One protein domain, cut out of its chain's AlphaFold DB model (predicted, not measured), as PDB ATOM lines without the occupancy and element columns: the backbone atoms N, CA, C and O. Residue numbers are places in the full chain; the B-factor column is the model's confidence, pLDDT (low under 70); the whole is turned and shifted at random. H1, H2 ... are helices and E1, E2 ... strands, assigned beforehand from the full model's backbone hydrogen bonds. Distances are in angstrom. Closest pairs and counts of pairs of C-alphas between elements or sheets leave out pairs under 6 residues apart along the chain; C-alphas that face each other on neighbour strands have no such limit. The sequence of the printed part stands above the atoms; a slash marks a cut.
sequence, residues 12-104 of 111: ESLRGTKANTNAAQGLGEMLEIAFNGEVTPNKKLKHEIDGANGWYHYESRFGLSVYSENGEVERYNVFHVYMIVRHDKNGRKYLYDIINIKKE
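This is residues 12 to 104 of the 111 residues of an uncharacterized protein of Roseburia inulinivorans (UniProt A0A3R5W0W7). A long, twisted sheet of four strands makes the length of this domain, with the hairpin of E2 and E3 running on past E1 and E4 at one end. The short helix H2 packs on it at E2, and H1, before it, lies away from the sheet. The printed part has 93 residues, with H1 H2 E1 E2 E3 E4 along the chain; the antiparallel sheet has the order E1 - E2 - E3 - E4, and the class is mixed, helices and strands. The whole is loose, with a radius of gyration of the C-alphas of 16.2 A, and spans 55 by 30 by 19 A.

Find C-alpha 18 at (-113.323, 21.036, 36.171), where H1 begins; it runs to residue 24, and H2 holds residues 27 to 32. Next come E1, residues 35 to 40, E2, residues 55 to 67, 37.6 A long, and E3, residues 73 to 87, 38.4 A. E4, residues 93 to 103, 26.8 A, ends at C-alpha 103 at (-108.530, 4.053, 17.248).

The strands form a meander, each the antiparallel neighbour of the one before. Look for N 38 and O 57 at 2.9 A between E1 and E2, N 62 and O 79 at 3.0 A between E2 and E3, and N 84 and O 97 at 2.8 A between E3 and E4, each within hydrogen-bond range. E4 bends by 56 degrees at residue 96. H2 is on the sheet at a height over the sheet of 6.2 A, over none of the strands; its closest C-alphas to E2 are those of Met 30 and Ser 60, 6.2 A apart. H1 is not on it, and H1 and H2 meet only through their link. In H1 and H2 every O i to N i+4 pair is within hydrogen-bond range.

The two C-alphas farthest apart, those of Leu 45 and Asn 70, are 55.4 A from each other. The printed part has no cut, and the link from E1 to E2, 14 residues, is long. Residues 12 to 25 have pLDDT under 70.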
ATOM      1  N   GLU A  12    -123.461  12.988  37.821       48.59
ATOM      2  CA  GLU A  12    -123.435  13.820  39.031       48.59
ATOM      3  C   GLU A  12    -122.233  13.513  39.943       48.59
ATOM      4  O   GLU A  12    -121.681  14.422  40.562       48.59
ATOM      5  N   SER A  13    -121.757  12.262  39.973       50.12
ATOM      6  CA  SER A  13    -120.624  11.849  40.821       50.12
ATOM      7  C   SER A  13    -119.241  12.273  40.298       50.12
ATOM      8  O   SER A  13    -118.289  12.353  41.073       50.12
ATOM      9  N   LEU A  14    -119.117  12.603  39.004       51.81
ATOM     10  CA  LEU A  14    -117.850  13.008  38.372       51.81
ATOM     11  C   LEU A  14    -117.544  14.515  38.512       51.81
ATOM     12  O   LEU A  14    -116.446  14.959  38.165       51.81
ATOM     13  N   ARG A  15    -118.469  15.305  39.076       47.03
ATOM     14  CA  ARG A  15    -118.410  16.781  39.194       47.03
ATOM     15  C   ARG A  15    -117.399  17.323  40.222       47.03
ATOM     16  O   ARG A  15    -117.483  18.482  40.616       47.03
ATOM     17  N   GLY A  16    -116.435  16.516  40.669       47.81
ATOM     18  CA  GLY A  16    -115.456  16.911  41.691       47.81
ATOM     19  C   GLY A  16    -114.352  17.859  41.199       47.81
ATOM     20  O   GLY A  16    -113.783  18.597  42.000       47.81
ATOM     21  N   THR A  17    -114.044  17.882  39.893       50.44
ATOM     22  CA  THR A  17    -113.030  18.777  39.299       50.44
ATOM     23  C   THR A  17    -113.446  19.256  37.901       50.44
ATOM     24  O   THR A  17    -114.140  18.551  37.162       50.44
ATOM     25  N   LYS A  18    -113.012  20.463  37.500       51.00
ATOM     26  CA  LYS A  18    -113.323  21.036  36.171       51.00
ATOM     27  C   LYS A  18    -112.852  20.140  35.018       51.00
ATOM     28  O   LYS A  18    -113.573  19.985  34.042       51.00
ATOM     29  N   ALA A  19    -111.682  19.511  35.157       45.56
ATOM     30  CA  ALA A  19    -111.147  18.582  34.162       45.56
ATOM     31  C   ALA A  19    -112.024  17.324  34.007       45.56
ATOM     32  O   ALA A  19    -112.342  16.946  32.884       45.56
ATOM     33  N   ASN A  20    -112.493  16.736  35.115       55.38
ATOM     34  CA  ASN A  20    -113.390  15.573  35.082       55.38
ATOM     35  C   ASN A  20    -114.773  15.923  34.515       55.38
ATOM     36  O   ASN A  20    -115.380  15.108  33.832       55.38
ATOM     37  N   THR A  21    -115.251  17.149  34.754       54.00
ATOM     38  CA  THR A  21    -116.547  17.618  34.236       54.00
ATOM     39  C   THR A  21    -116.496  17.849  32.723       54.00
ATOM     40  O   THR A  21    -117.421  17.460  32.021       54.00
ATOM     41  N   ASN A  22    -115.398  18.413  32.206       57.12
ATOM     42  CA  ASN A  22    -115.212  18.609  30.765       57.12
ATOM     43  C   ASN A  22    -114.965  17.284  30.028       57.12
ATOM     44  O   ASN A  22    -115.461  17.104  28.928       57.12
ATOM     45  N   ALA A  23    -114.243  16.333  30.629       58.47
ATOM     46  CA  ALA A  23    -114.077  14.993  30.055       58.47
ATOM     47  C   ALA A  23    -115.374  14.161  30.095       58.47
ATOM     48  O   ALA A  23    -115.546  13.247  29.292       58.47
ATOM     49  N   ALA A  24    -116.288  14.473  31.021       64.12
ATOM     50  CA  ALA A  24    -117.619  13.876  31.066       64.12
ATOM     51  C   ALA A  24    -118.576  14.450  30.002       64.12
ATOM     52  O   ALA A  24    -119.575  13.799  29.687       64.12
ATOM     53  N   GLN A  25    -118.282  15.630  29.430       65.31
ATOM     54  CA  GLN A  25    -118.993  16.148  28.255       65.31
ATOM     55  C   GLN A  25    -118.663  15.237  27.064       65.31
ATOM     56  O   GLN A  25    -117.508  15.136  26.660       65.31
ATOM     57  N   GLY A  26    -119.656  14.515  26.547       74.81
ATOM     58  CA  GLY A  26    -119.474  13.466  25.542       74.81
ATOM     59  C   GLY A  26    -119.867  12.069  26.025       74.81
ATOM     60  O   GLY A  26    -120.176  11.212  25.198       74.81
ATOM     61  N   LEU A  27    -119.899  11.809  27.343       82.06
ATOM     62  CA  LEU A  27    -120.326  10.501  27.860       82.06
ATOM     63  C   LEU A  27    -121.812  10.250  27.594       82.06
ATOM     64  O   LEU A  27    -122.184   9.128  27.257       82.06
ATOM     65  N   GLY A  28    -122.656  11.276  27.734       82.50
ATOM     66  CA  GLY A  28    -124.089  11.166  27.455       82.50
ATOM     67  C   GLY A  28    -124.344  10.847  25.984       82.50
ATOM     68  O   GLY A  28    -125.019   9.874  25.666       82.50
ATOM     69  N   GLU A  29    -123.710  11.602  25.096       85.56
ATOM     70  CA  GLU A  29    -123.791  11.447  23.646       85.56
ATOM     71  C   GLU A  29    -123.276  10.070  23.198       85.56
ATOM     72  O   GLU A  29    -123.900   9.404  22.373       85.56
ATOM     73  N   MET A  30    -122.182   9.589  23.796       87.38
ATOM     74  CA  MET A  30    -121.652   8.247  23.542       87.38
ATOM     75  C   MET A  30    -122.633   7.148  23.983       87.38
ATOM     76  O   MET A  30    -122.760   6.122  23.310       87.38
ATOM     77  N   LEU A  31    -123.336   7.340  25.100       85.81
ATOM     78  CA  LEU A  31    -124.351   6.400  25.579       85.81
ATOM     79  C   LEU A  31    -125.620   6.417  24.713       85.81
ATOM     80  O   LEU A  31    -126.273   5.382  24.579       85.81
ATOM     81  N   GLU A  32    -125.967   7.557  24.114       87.12
ATOM     82  CA  GLU A  32    -127.115   7.684  23.207       87.12
ATOM     83  C   GLU A  32    -126.917   6.935  21.888       87.12
ATOM     84  O   GLU A  32    -127.875   6.366  21.362       87.12
ATOM     85  N   ILE A  33    -125.685   6.900  21.371       88.75
ATOM     86  CA  ILE A  33    -125.353   6.198  20.121       88.75
ATOM     87  C   ILE A  33    -124.912   4.741  20.337       88.75
ATOM     88  O   ILE A  33    -124.454   4.092  19.396       88.75
ATOM     89  N   ALA A  34    -125.024   4.229  21.565       89.56
ATOM     90  CA  ALA A  34    -124.640   2.869  21.916       89.56
ATOM     91  C   ALA A  34    -125.443   1.820  21.122       89.56
ATOM     92  O   ALA A  34    -126.665   1.925  20.986       89.56
ATOM     93  N   PHE A  35    -124.775   0.771  20.649       89.56
ATOM     94  CA  PHE A  35    -125.379  -0.309  19.863       89.56
ATOM     95  C   PHE A  35    -124.841  -1.688  20.286       89.56
ATOM     96  O   PHE A  35    -124.053  -1.785  21.224       89.56
ATOM     97  N   ASN A  36    -125.320  -2.765  19.647       88.75
ATOM     98  CA  ASN A  36    -124.924  -4.157  19.926       88.75
ATOM     99  C   ASN A  36    -125.013  -4.556  21.412       88.75
ATOM    100  O   ASN A  36    -124.044  -5.002  22.015       88.75
ATOM    101  N   GLY A  37    -126.198  -4.388  22.008       85.31
ATOM    102  CA  GLY A  37    -126.438  -4.731  23.409       85.31
ATOM    103  C   GLY A  37    -126.436  -6.237  23.679       85.31
ATOM    104  O   GLY A  37    -127.422  -6.911  23.379       85.31
ATOM    105  N   GLU A  38    -125.386  -6.749  24.320       88.19
ATOM    106  CA  GLU A  38    -125.305  -8.129  24.814       88.19
ATOM    107  C   GLU A  38    -125.488  -8.189  26.331       88.19
ATOM    108  O   GLU A  38    -124.977  -7.348  27.070       88.19
ATOM    109  N   VAL A  39    -126.199  -9.206  26.827       88.50
ATOM    110  CA  VAL A  39    -126.480  -9.357  28.261       88.50
ATOM    111  C   VAL A  39    -125.832 -10.615  28.800       88.50
ATOM    112  O   VAL A  39    -126.017 -11.708  28.269       88.50
ATOM    113  N   THR A  40    -125.125 -10.470  29.915       88.12
ATOM    114  CA  THR A  40    -124.584 -11.593  30.678       88.12
ATOM    115  C   THR A  40    -125.160 -11.587  32.093       88.12
ATOM    116  O   THR A  40    -125.179 -10.543  32.750       88.12
ATOM    117  N   PRO A  41    -125.656 -12.731  32.598       87.62
ATOM    118  CA  PRO A  41    -126.186 -12.798  33.952       87.62
ATOM    119  C   PRO A  41    -125.061 -12.597  34.966       87.62
ATOM    120  O   PRO A  41    -123.907 -12.970  34.727       87.62
ATOM    121  N   ASN A  42    -125.393 -12.043  36.129       86.62
ATOM    122  CA  ASN A  42    -124.428 -11.976  37.212       86.62
ATOM    123  C   ASN A  42    -124.142 -13.384  37.756       86.62
ATOM    124  O   ASN A  42    -125.051 -14.130  38.101       86.62
ATOM    125  N   LYS A  43    -122.855 -13.732  37.839       84.94
ATOM    126  CA  LYS A  43    -122.370 -15.031  38.332       84.94
ATOM    127  C   LYS A  43    -121.691 -14.940  39.704       84.94
ATOM    128  O   LYS A  43    -121.161 -15.938  40.181       84.94
ATOM    129  N   LYS A  44    -121.617 -13.748  40.309       82.88
ATOM    130  CA  LYS A  44    -120.848 -13.501  41.541       82.88
ATOM    131  C   LYS A  44    -121.739 -12.933  42.650       82.88
ATOM    132  O   LYS A  44    -122.379 -11.902  42.452       82.88
ATOM    133  N   LEU A  45    -121.658 -13.538  43.841       80.00
ATOM    134  CA  LEU A  45    -122.398 -13.117  45.047       80.00
ATOM    135  C   LEU A  45    -122.123 -11.647  45.420       80.00
ATOM    136  O   LEU A  45    -123.015 -10.906  45.813       80.00
ATOM    137  N   LYS A  46    -120.891 -11.165  45.199       82.44
ATOM    138  CA  LYS A  46    -120.497  -9.776  45.506       82.44
ATOM    139  C   LYS A  46    -121.266  -8.686  44.739       82.44
ATOM    140  O   LYS A  46    -121.118  -7.513  45.059       82.44
ATOM    141  N   HIS A  47    -122.035  -9.046  43.709       81.75
ATOM    142  CA  HIS A  47    -122.821  -8.108  42.898       81.75
ATOM    143  C   HIS A  47    -124.325  -8.419  42.925       81.75
ATOM    144  O   HIS A  47    -125.051  -8.012  42.023       81.75
ATOM    145  N   GLU A  48    -124.811  -9.122  43.952       77.25
ATOM    146  CA  GLU A  48    -126.232  -9.478  44.112       77.25
ATOM    147  C   GLU A  48    -127.194  -8.290  44.207       77.25
ATOM    148  O   GLU A  48    -128.387  -8.460  43.979       77.25
ATOM    149  N   ILE A  49    -126.694  -7.097  44.540       74.62
ATOM    150  CA  ILE A  49    -127.495  -5.870  44.628       74.62
ATOM    151  C   ILE A  49    -127.212  -4.979  43.413       74.62
ATOM    152  O   ILE A  49    -128.106  -4.697  42.620       74.62
ATOM    153  N   ASP A  50    -125.950  -4.600  43.224       75.31
ATOM    154  CA  ASP A  50    -125.525  -3.619  42.219       75.31
ATOM    155  C   ASP A  50    -125.545  -4.123  40.769       75.31
ATOM    156  O   ASP A  50    -125.594  -3.332  39.829       75.31
ATOM    157  N   GLY A  51    -125.461  -5.437  40.579       77.31
ATOM    158  CA  GLY A  51    -125.510  -6.101  39.277       77.31
ATOM    159  C   GLY A  51    -126.519  -7.240  39.275       77.31
ATOM    160  O   GLY A  51    -126.337  -8.205  38.540       77.31
ATOM    161  N   ALA A  52    -127.543  -7.170  40.132       83.75
ATOM    162  CA  ALA A  52    -128.519  -8.239  40.338       83.75
ATOM    163  C   ALA A  52    -129.144  -8.721  39.021       83.75
ATOM    164  O   ALA A  52    -129.299  -9.920  38.798       83.75
ATOM    165  N   ASN A  53    -129.431  -7.775  38.126       85.06
ATOM    166  CA  ASN A  53    -130.077  -8.018  36.842       85.06
ATOM    167  C   ASN A  53    -129.066  -8.212  35.695       85.06
ATOM    168  O   ASN A  53    -129.437  -8.182  34.521       85.06
ATOM    169  N   GLY A  54    -127.791  -8.427  36.029       89.06
ATOM    170  CA  GLY A  54    -126.726  -8.747  35.090       89.06
ATOM    171  C   GLY A  54    -125.944  -7.545  34.562       89.06
ATOM    172  O   GLY A  54    -126.041  -6.414  35.048       89.06
ATOM    173  N   TRP A  55    -125.125  -7.844  33.561       90.44
ATOM    174  CA  TRP A  55    -124.163  -6.948  32.936       90.44
ATOM    175  C   TRP A  55    -124.472  -6.828  31.456       90.44
ATOM    176  O   TRP A  55    -124.555  -7.833  30.746       90.44
ATOM    177  N   TYR A  56    -124.613  -5.595  31.004       90.94
ATOM    178  CA  TYR A  56    -124.866  -5.263  29.618       90.94
ATOM    179  C   TYR A  56    -123.576  -4.758  28.988       90.94
ATOM    180  O   TYR A  56    -122.871  -3.943  29.584       90.94
ATOM    181  N   HIS A  57    -123.291  -5.240  27.792       92.00
ATOM    182  CA  HIS A  57    -122.152  -4.833  26.992       92.00
ATOM    183  C   HIS A  57    -122.697  -4.108  25.772       92.00
ATOM    184  O   HIS A  57    -123.578  -4.633  25.098       92.00
ATOM    185  N   TYR A  58    -122.202  -2.902  25.532       93.00
ATOM    186  CA  TYR A  58    -122.547  -2.109  24.360       93.00
ATOM    187  C   TYR A  58    -121.288  -1.713  23.619       93.00
ATOM    188  O   TYR A  58    -120.236  -1.521  24.224       93.00
ATOM    189  N   GLU A  59    -121.422  -1.514  22.324       93.50
ATOM    190  CA  GLU A  59    -120.419  -0.854  21.506       93.50
ATOM    191  C   GLU A  59    -120.812   0.610  21.314       93.50
ATOM    192  O   GLU A  59    -121.995   0.955  21.280       93.50
ATOM    193  N   SER A  60    -119.824   1.494  21.232       94.25
ATOM    194  CA  SER A  60    -120.045   2.900  20.899       94.25
ATOM    195  C   SER A  60    -118.794   3.514  20.275       94.25
ATOM    196  O   SER A  60    -117.775   2.841  20.084       94.25
ATOM    197  N   ARG A  61    -118.873   4.798  19.923       92.69
ATOM    198  CA  ARG A  61    -117.786   5.560  19.317       92.69
ATOM    199  C   ARG A  61    -117.676   6.956  19.914       92.69
ATOM    200  O   ARG A  61    -118.670   7.563  20.289       92.69
ATOM    201  N   PHE A  62    -116.465   7.498  19.930       90.31
ATOM    202  CA  PHE A  62    -116.240   8.924  20.169       90.31
ATOM    203  C   PHE A  62    -115.104   9.440  19.284       90.31
ATOM    204  O   PHE A  62    -114.287   8.665  18.787       90.31
ATOM    205  N   GLY A  63    -115.061  10.752  19.057       90.50
ATOM    206  CA  GLY A  63    -114.048  11.395  18.224       90.50
ATOM    207  C   GLY A  63    -113.287  12.472  18.985       90.50
ATOM    208  O   GLY A  63    -113.890  13.252  19.715       90.50
ATOM    209  N   LEU A  64    -111.971  12.547  18.783       89.44
ATOM    210  CA  LEU A  64    -111.150  13.675  19.226       89.44
ATOM    211  C   LEU A  64    -110.765  14.529  18.018       89.44
ATOM    212  O   LEU A  64    -110.091  14.045  17.104       89.44
ATOM    213  N   SER A  65    -111.178  15.795  18.023       90.31
ATOM    214  CA  SER A  65    -110.747  16.794  17.041       90.31
ATOM    215  C   SER A  65    -109.280  17.165  17.264       90.31
ATOM    216  O   SER A  65    -108.890  17.495  18.385       90.31
ATOM    217  N   VAL A  66    -108.483  17.158  16.200       90.06
ATOM    218  CA  VAL A  66    -107.121  17.702  16.182       90.06
ATOM    219  C   VAL A  66    -107.165  19.049  15.480       90.06
ATOM    220  O   VAL A  66    -107.654  19.124  14.355       90.06
ATOM    221  N   TYR A  67    -106.671  20.090  16.144       93.06
ATOM    222  CA  TYR A  67    -106.642  21.450  15.615       93.06
ATOM    223  C   TYR A  67    -105.267  21.782  15.027       93.06
ATOM    224  O   TYR A  67    -104.248  21.343  15.561       93.06
ATOM    225  N   SER A  68    -105.263  22.561  13.950       93.75
ATOM    226  CA  SER A  68    -104.070  23.189  13.379       93.75
ATOM    227  C   SER A  68    -103.597  24.357  14.247       93.75
ATOM    228  O   SER A  68    -104.312  24.828  15.135       93.75
ATOM    229  N   GLU A  69    -102.413  24.890  13.941       93.62
ATOM    230  CA  GLU A  69    -101.886  26.113  14.567       93.62
ATOM    231  C   GLU A  69    -102.799  27.335  14.358       93.62
ATOM    232  O   GLU A  69    -102.818  28.240  15.189       93.62
ATOM    233  N   ASN A  70    -103.612  27.332  13.296       94.38
ATOM    234  CA  ASN A  70    -104.574  28.395  12.993       94.38
ATOM    235  C   ASN A  70    -105.895  28.258  13.774       94.38
ATOM    236  O   ASN A  70    -106.779  29.101  13.635       94.38
ATOM    237  N   GLY A  71    -106.056  27.202  14.581       92.75
ATOM    238  CA  GLY A  71    -107.277  26.950  15.351       92.75
ATOM    239  C   GLY A  71    -108.413  26.306  14.548       92.75
ATOM    240  O   GLY A  71    -109.545  26.263  15.025       92.75
ATOM    241  N   GLU A  72    -108.129  25.771  13.360       94.00
ATOM    242  CA  GLU A  72    -109.092  25.013  12.548       94.00
ATOM    243  C   GLU A  72    -108.969  23.507  12.803       94.00
ATOM    244  O   GLU A  72    -107.864  23.005  13.009       94.00
ATOM    245  N   VAL A  73    -110.079  22.762  12.760       92.31
ATOM    246  CA  VAL A  73    -110.054  21.296  12.905       92.31
ATOM    247  C   VAL A  73    -109.443  20.656  11.653       92.31
ATOM    248  O   VAL A  73    -110.047  20.678  10.587       92.31
ATOM    249  N   GLU A  74    -108.277  20.025  11.790       91.81
ATOM    250  CA  GLU A  74    -107.609  19.299  10.700       91.81
ATOM    251  C   GLU A  74    -108.209  17.914  10.461       91.81
ATOM    252  O   GLU A  74    -108.290  17.441   9.330       91.81
ATOM    253  N   ARG A  75    -108.549  17.205  11.545       89.69
ATOM    254  CA  ARG A  75    -109.045  15.824  11.486       89.69
ATOM    255  C   ARG A  75    -109.751  15.414  12.767       89.69
ATOM    256  O   ARG A  75    -109.495  15.962  13.838       89.69
ATOM    257  N   TYR A  76    -110.542  14.352  12.663       90.00
ATOM    258  CA  TYR A  76    -111.101  13.640  13.805       90.00
ATOM    259  C   TYR A  76    -110.438  12.270  13.934       90.00
ATOM    260  O   TYR A  76    -110.493  11.450  13.021       90.00
ATOM    261  N   ASN A  77    -109.823  12.006  15.084       90.31
ATOM    262  CA  ASN A  77    -109.443  10.647  15.452       90.31
ATOM    263  C   ASN A  77    -110.675   9.970  16.056       90.31
ATOM    264  O   ASN A  77    -111.076  10.332  17.160       90.31
ATOM    265  N   VAL A  78    -111.267   9.020  15.336       91.44
ATOM    266  CA  VAL A  78    -112.421   8.247  15.814       91.44
ATOM    267  C   VAL A  78    -111.935   7.025  16.586       91.44
ATOM    268  O   VAL A  78    -110.970   6.367  16.191       91.44
ATOM    269  N   PHE A  79    -112.598   6.728  17.696       91.62
ATOM    270  CA  PHE A  79    -112.322   5.594  18.560       91.62
ATOM    271  C   PHE A  79    -113.576   4.752  18.719       91.62
ATOM    272  O   PHE A  79    -114.649   5.280  19.002       91.62
ATOM    273  N   HIS A  80    -113.411   3.445  18.581       93.94
ATOM    274  CA  HIS A  80    -114.402   2.449  18.945       93.94
ATOM    275  C   HIS A  80    -114.196   2.025  20.399       93.94
ATOM    276  O   HIS A  80    -113.054   1.840  20.834       93.94
ATOM    277  N   VAL A  81    -115.288   1.840  21.142       93.81
ATOM    278  CA  VAL A  81    -115.256   1.457  22.558       93.81
ATOM    279  C   VAL A  81    -116.267   0.371  22.883       93.81
ATOM    280  O   VAL A  81    -117.285   0.230  22.209       93.81
ATOM    281  N   TYR A  82    -116.000  -0.347  23.970       93.56
ATOM    282  CA  TYR A  82    -116.945  -1.257  24.601       93.56
ATOM    283  C   TYR A  82    -117.331  -0.710  25.972       93.56
ATOM    284  O   TYR A  82    -116.471  -0.429  26.800       93.56
ATOM    285  N   MET A  83    -118.623  -0.567  26.229       91.81
ATOM    286  CA  MET A  83    -119.165  -0.070  27.485       91.81
ATOM    287  C   MET A  83    -119.760  -1.217  28.285       91.81
ATOM    288  O   MET A  83    -120.595  -1.968  27.782       91.81
ATOM    289  N   ILE A  84    -119.360  -1.313  29.550       91.00
ATOM    290  CA  ILE A  84    -119.940  -2.235  30.520       91.00
ATOM    291  C   ILE A  84    -120.944  -1.459  31.357       91.00
ATOM    292  O   ILE A  84    -120.616  -0.446  31.972       91.00
ATOM    293  N   VAL A  85    -122.166  -1.961  31.420       89.75
ATOM    294  CA  VAL A  85    -123.278  -1.339  32.129       89.75
ATOM    295  C   VAL A  85    -123.839  -2.342  33.125       89.75
ATOM    296  O   VAL A  85    -124.295  -3.423  32.748       89.75
ATOM    297  N   ARG A  86    -123.820  -1.993  34.411       89.50
ATOM    298  CA  ARG A  86    -124.427  -2.819  35.463       89.50
ATOM    299  C   ARG A  86    -125.911  -2.509  35.592       89.50
ATOM    300  O   ARG A  86    -126.318  -1.355  35.440       89.50
ATOM    301  N   HIS A  87    -126.700  -3.533  35.891       88.25
ATOM    302  CA  HIS A  87    -128.134  -3.410  36.116       88.25
ATOM    303  C   HIS A  87    -128.459  -3.826  37.551       88.25
ATOM    304  O   HIS A  87    -128.352  -5.001  37.915       88.25
ATOM    305  N   ASP A  88    -128.817  -2.837  38.365       84.81
ATOM    306  CA  ASP A  88    -129.070  -3.040  39.786       84.81
ATOM    307  C   ASP A  88    -130.399  -3.770  40.031       84.81
ATOM    308  O   ASP A  88    -131.231  -3.923  39.132       84.81
ATOM    309  N   LYS A  89    -130.616  -4.192  41.277       87.50
ATOM    310  CA  LYS A  89    -131.850  -4.854  41.725       87.50
ATOM    311  C   LYS A  89    -133.116  -4.008  41.526       87.50
ATOM    312  O   LYS A  89    -134.193  -4.574  41.368       87.50
ATOM    313  N   ASN A  90    -132.995  -2.681  41.526       86.44
ATOM    314  CA  ASN A  90    -134.115  -1.749  41.382       86.44
ATOM    315  C   ASN A  90    -134.476  -1.464  39.915       86.44
ATOM    316  O   ASN A  90    -135.391  -0.683  39.656       86.44
ATOM    317  N   GLY A  91    -133.774  -2.070  38.956       83.50
ATOM    318  CA  GLY A  91    -134.026  -1.875  37.531       83.50
ATOM    319  C   GLY A  91    -133.232  -0.723  36.899       83.50
ATOM    320  O   GLY A  91    -133.449  -0.385  35.731       83.50
ATOM    321  N   ARG A  92    -132.328  -0.086  37.651       85.69
ATOM    322  CA  ARG A  92    -131.528   1.056  37.197       85.69
ATOM    323  C   ARG A  92    -130.237   0.580  36.549       85.69
ATOM    324  O   ARG A  92    -129.619  -0.400  36.974       85.69
ATOM    325  N   LYS A  93    -129.828   1.286  35.497       85.38
ATOM    326  CA  LYS A  93    -128.619   0.975  34.737       85.38
ATOM    327  C   LYS A  93    -127.563   2.040  34.958       85.38
ATOM    328  O   LYS A  93    -127.854   3.229  34.872       85.38
ATOM    329  N   TYR A  94    -126.335   1.592  35.177       83.44
ATOM    330  CA  TYR A  94    -125.196   2.464  35.437       83.44
ATOM    331  C   TYR A  94    -124.035   2.070  34.538       83.44
ATOM    332  O   TYR A  94    -123.682   0.890  34.484       83.44
ATOM    333  N   LEU A  95    -123.432   3.050  33.863       87.12
ATOM    334  CA  LEU A  95    -122.144   2.848  33.210       87.12
ATOM    335  C   LEU A  95    -121.129   2.461  34.290       87.12
ATOM    336  O   LEU A  95    -120.935   3.191  35.259       87.12
ATOM    337  N   TYR A  96    -120.563   1.270  34.155       85.88
ATOM    338  CA  TYR A  96    -119.600   0.713  35.093       85.88
ATOM    339  C   TYR A  96    -118.174   0.958  34.611       85.88
ATOM    340  O   TYR A  96    -117.339   1.390  35.399       85.88
ATOM    341  N   ASP A  97    -117.909   0.692  33.329       87.06
ATOM    342  CA  ASP A  97    -116.581   0.861  32.744       87.06
ATOM    343  C   ASP A  97    -116.652   1.079  31.223       87.06
ATOM    344  O   ASP A  97    -117.625   0.678  30.573       87.06
ATOM    345  N   ILE A  98    -115.608   1.684  30.661       89.81
ATOM    346  CA  ILE A  98    -115.375   1.813  29.220       89.81
ATOM    347  C   ILE A  98    -114.044   1.128  28.920       89.81
ATOM    348  O   ILE A  98    -112.979   1.585  29.329       89.81
ATOM    349  N   ILE A  99    -114.103   0.035  28.174       89.88
ATOM    350  CA  ILE A  99    -112.959  -0.820  27.881       89.88
ATOM    351  C   ILE A  99    -112.706  -0.909  26.377       89.88
ATOM    352  O   ILE A  99    -113.510  -0.471  25.549       89.88
ATOM    353  N   ASN A 100    -111.574  -1.519  26.015       91.31
ATOM    354  CA  ASN A 100    -111.224  -1.842  24.632       91.31
ATOM    355  C   ASN A 100    -111.288  -0.632  23.681       91.31
ATOM    356  O   ASN A 100    -111.719  -0.763  22.535       91.31
ATOM    357  N   ILE A 101    -110.835   0.532  24.156       92.56
ATOM    358  CA  ILE A 101    -110.742   1.755  23.358       92.56
ATOM    359  C   ILE A 101    -109.713   1.535  22.246       92.56
ATOM    360  O   ILE A 101    -108.525   1.335  22.513       92.56
ATOM    361  N   LYS A 102    -110.164   1.563  20.993       92.12
ATOM    362  CA  LYS A 102    -109.320   1.357  19.813       92.12
ATOM    363  C   LYS A 102    -109.543   2.480  18.820       92.12
ATOM    364  O   LYS A 102    -110.678   2.772  18.465       92.12
ATOM    365  N   LYS A 103    -108.457   3.088  18.345       91.69
ATOM    366  CA  LYS A 103    -108.530   4.053  17.248       91.69
ATOM    367  C   LYS A 103    -108.992   3.326  15.988       91.69
ATOM    368  O   LYS A 103    -108.370   2.340  15.593       91.69
ATOM    369  N   GLU A 104    -110.041   3.825  15.351       86.62
ATOM    370  CA  GLU A 104    -110.399   3.386  14.010       86.62
ATOM    371  C   GLU A 104    -109.345   3.955  13.056       86.62
ATOM    372  O   GLU A 104    -109.220   5.168  12.865       86.62
TER     373      GLU A 104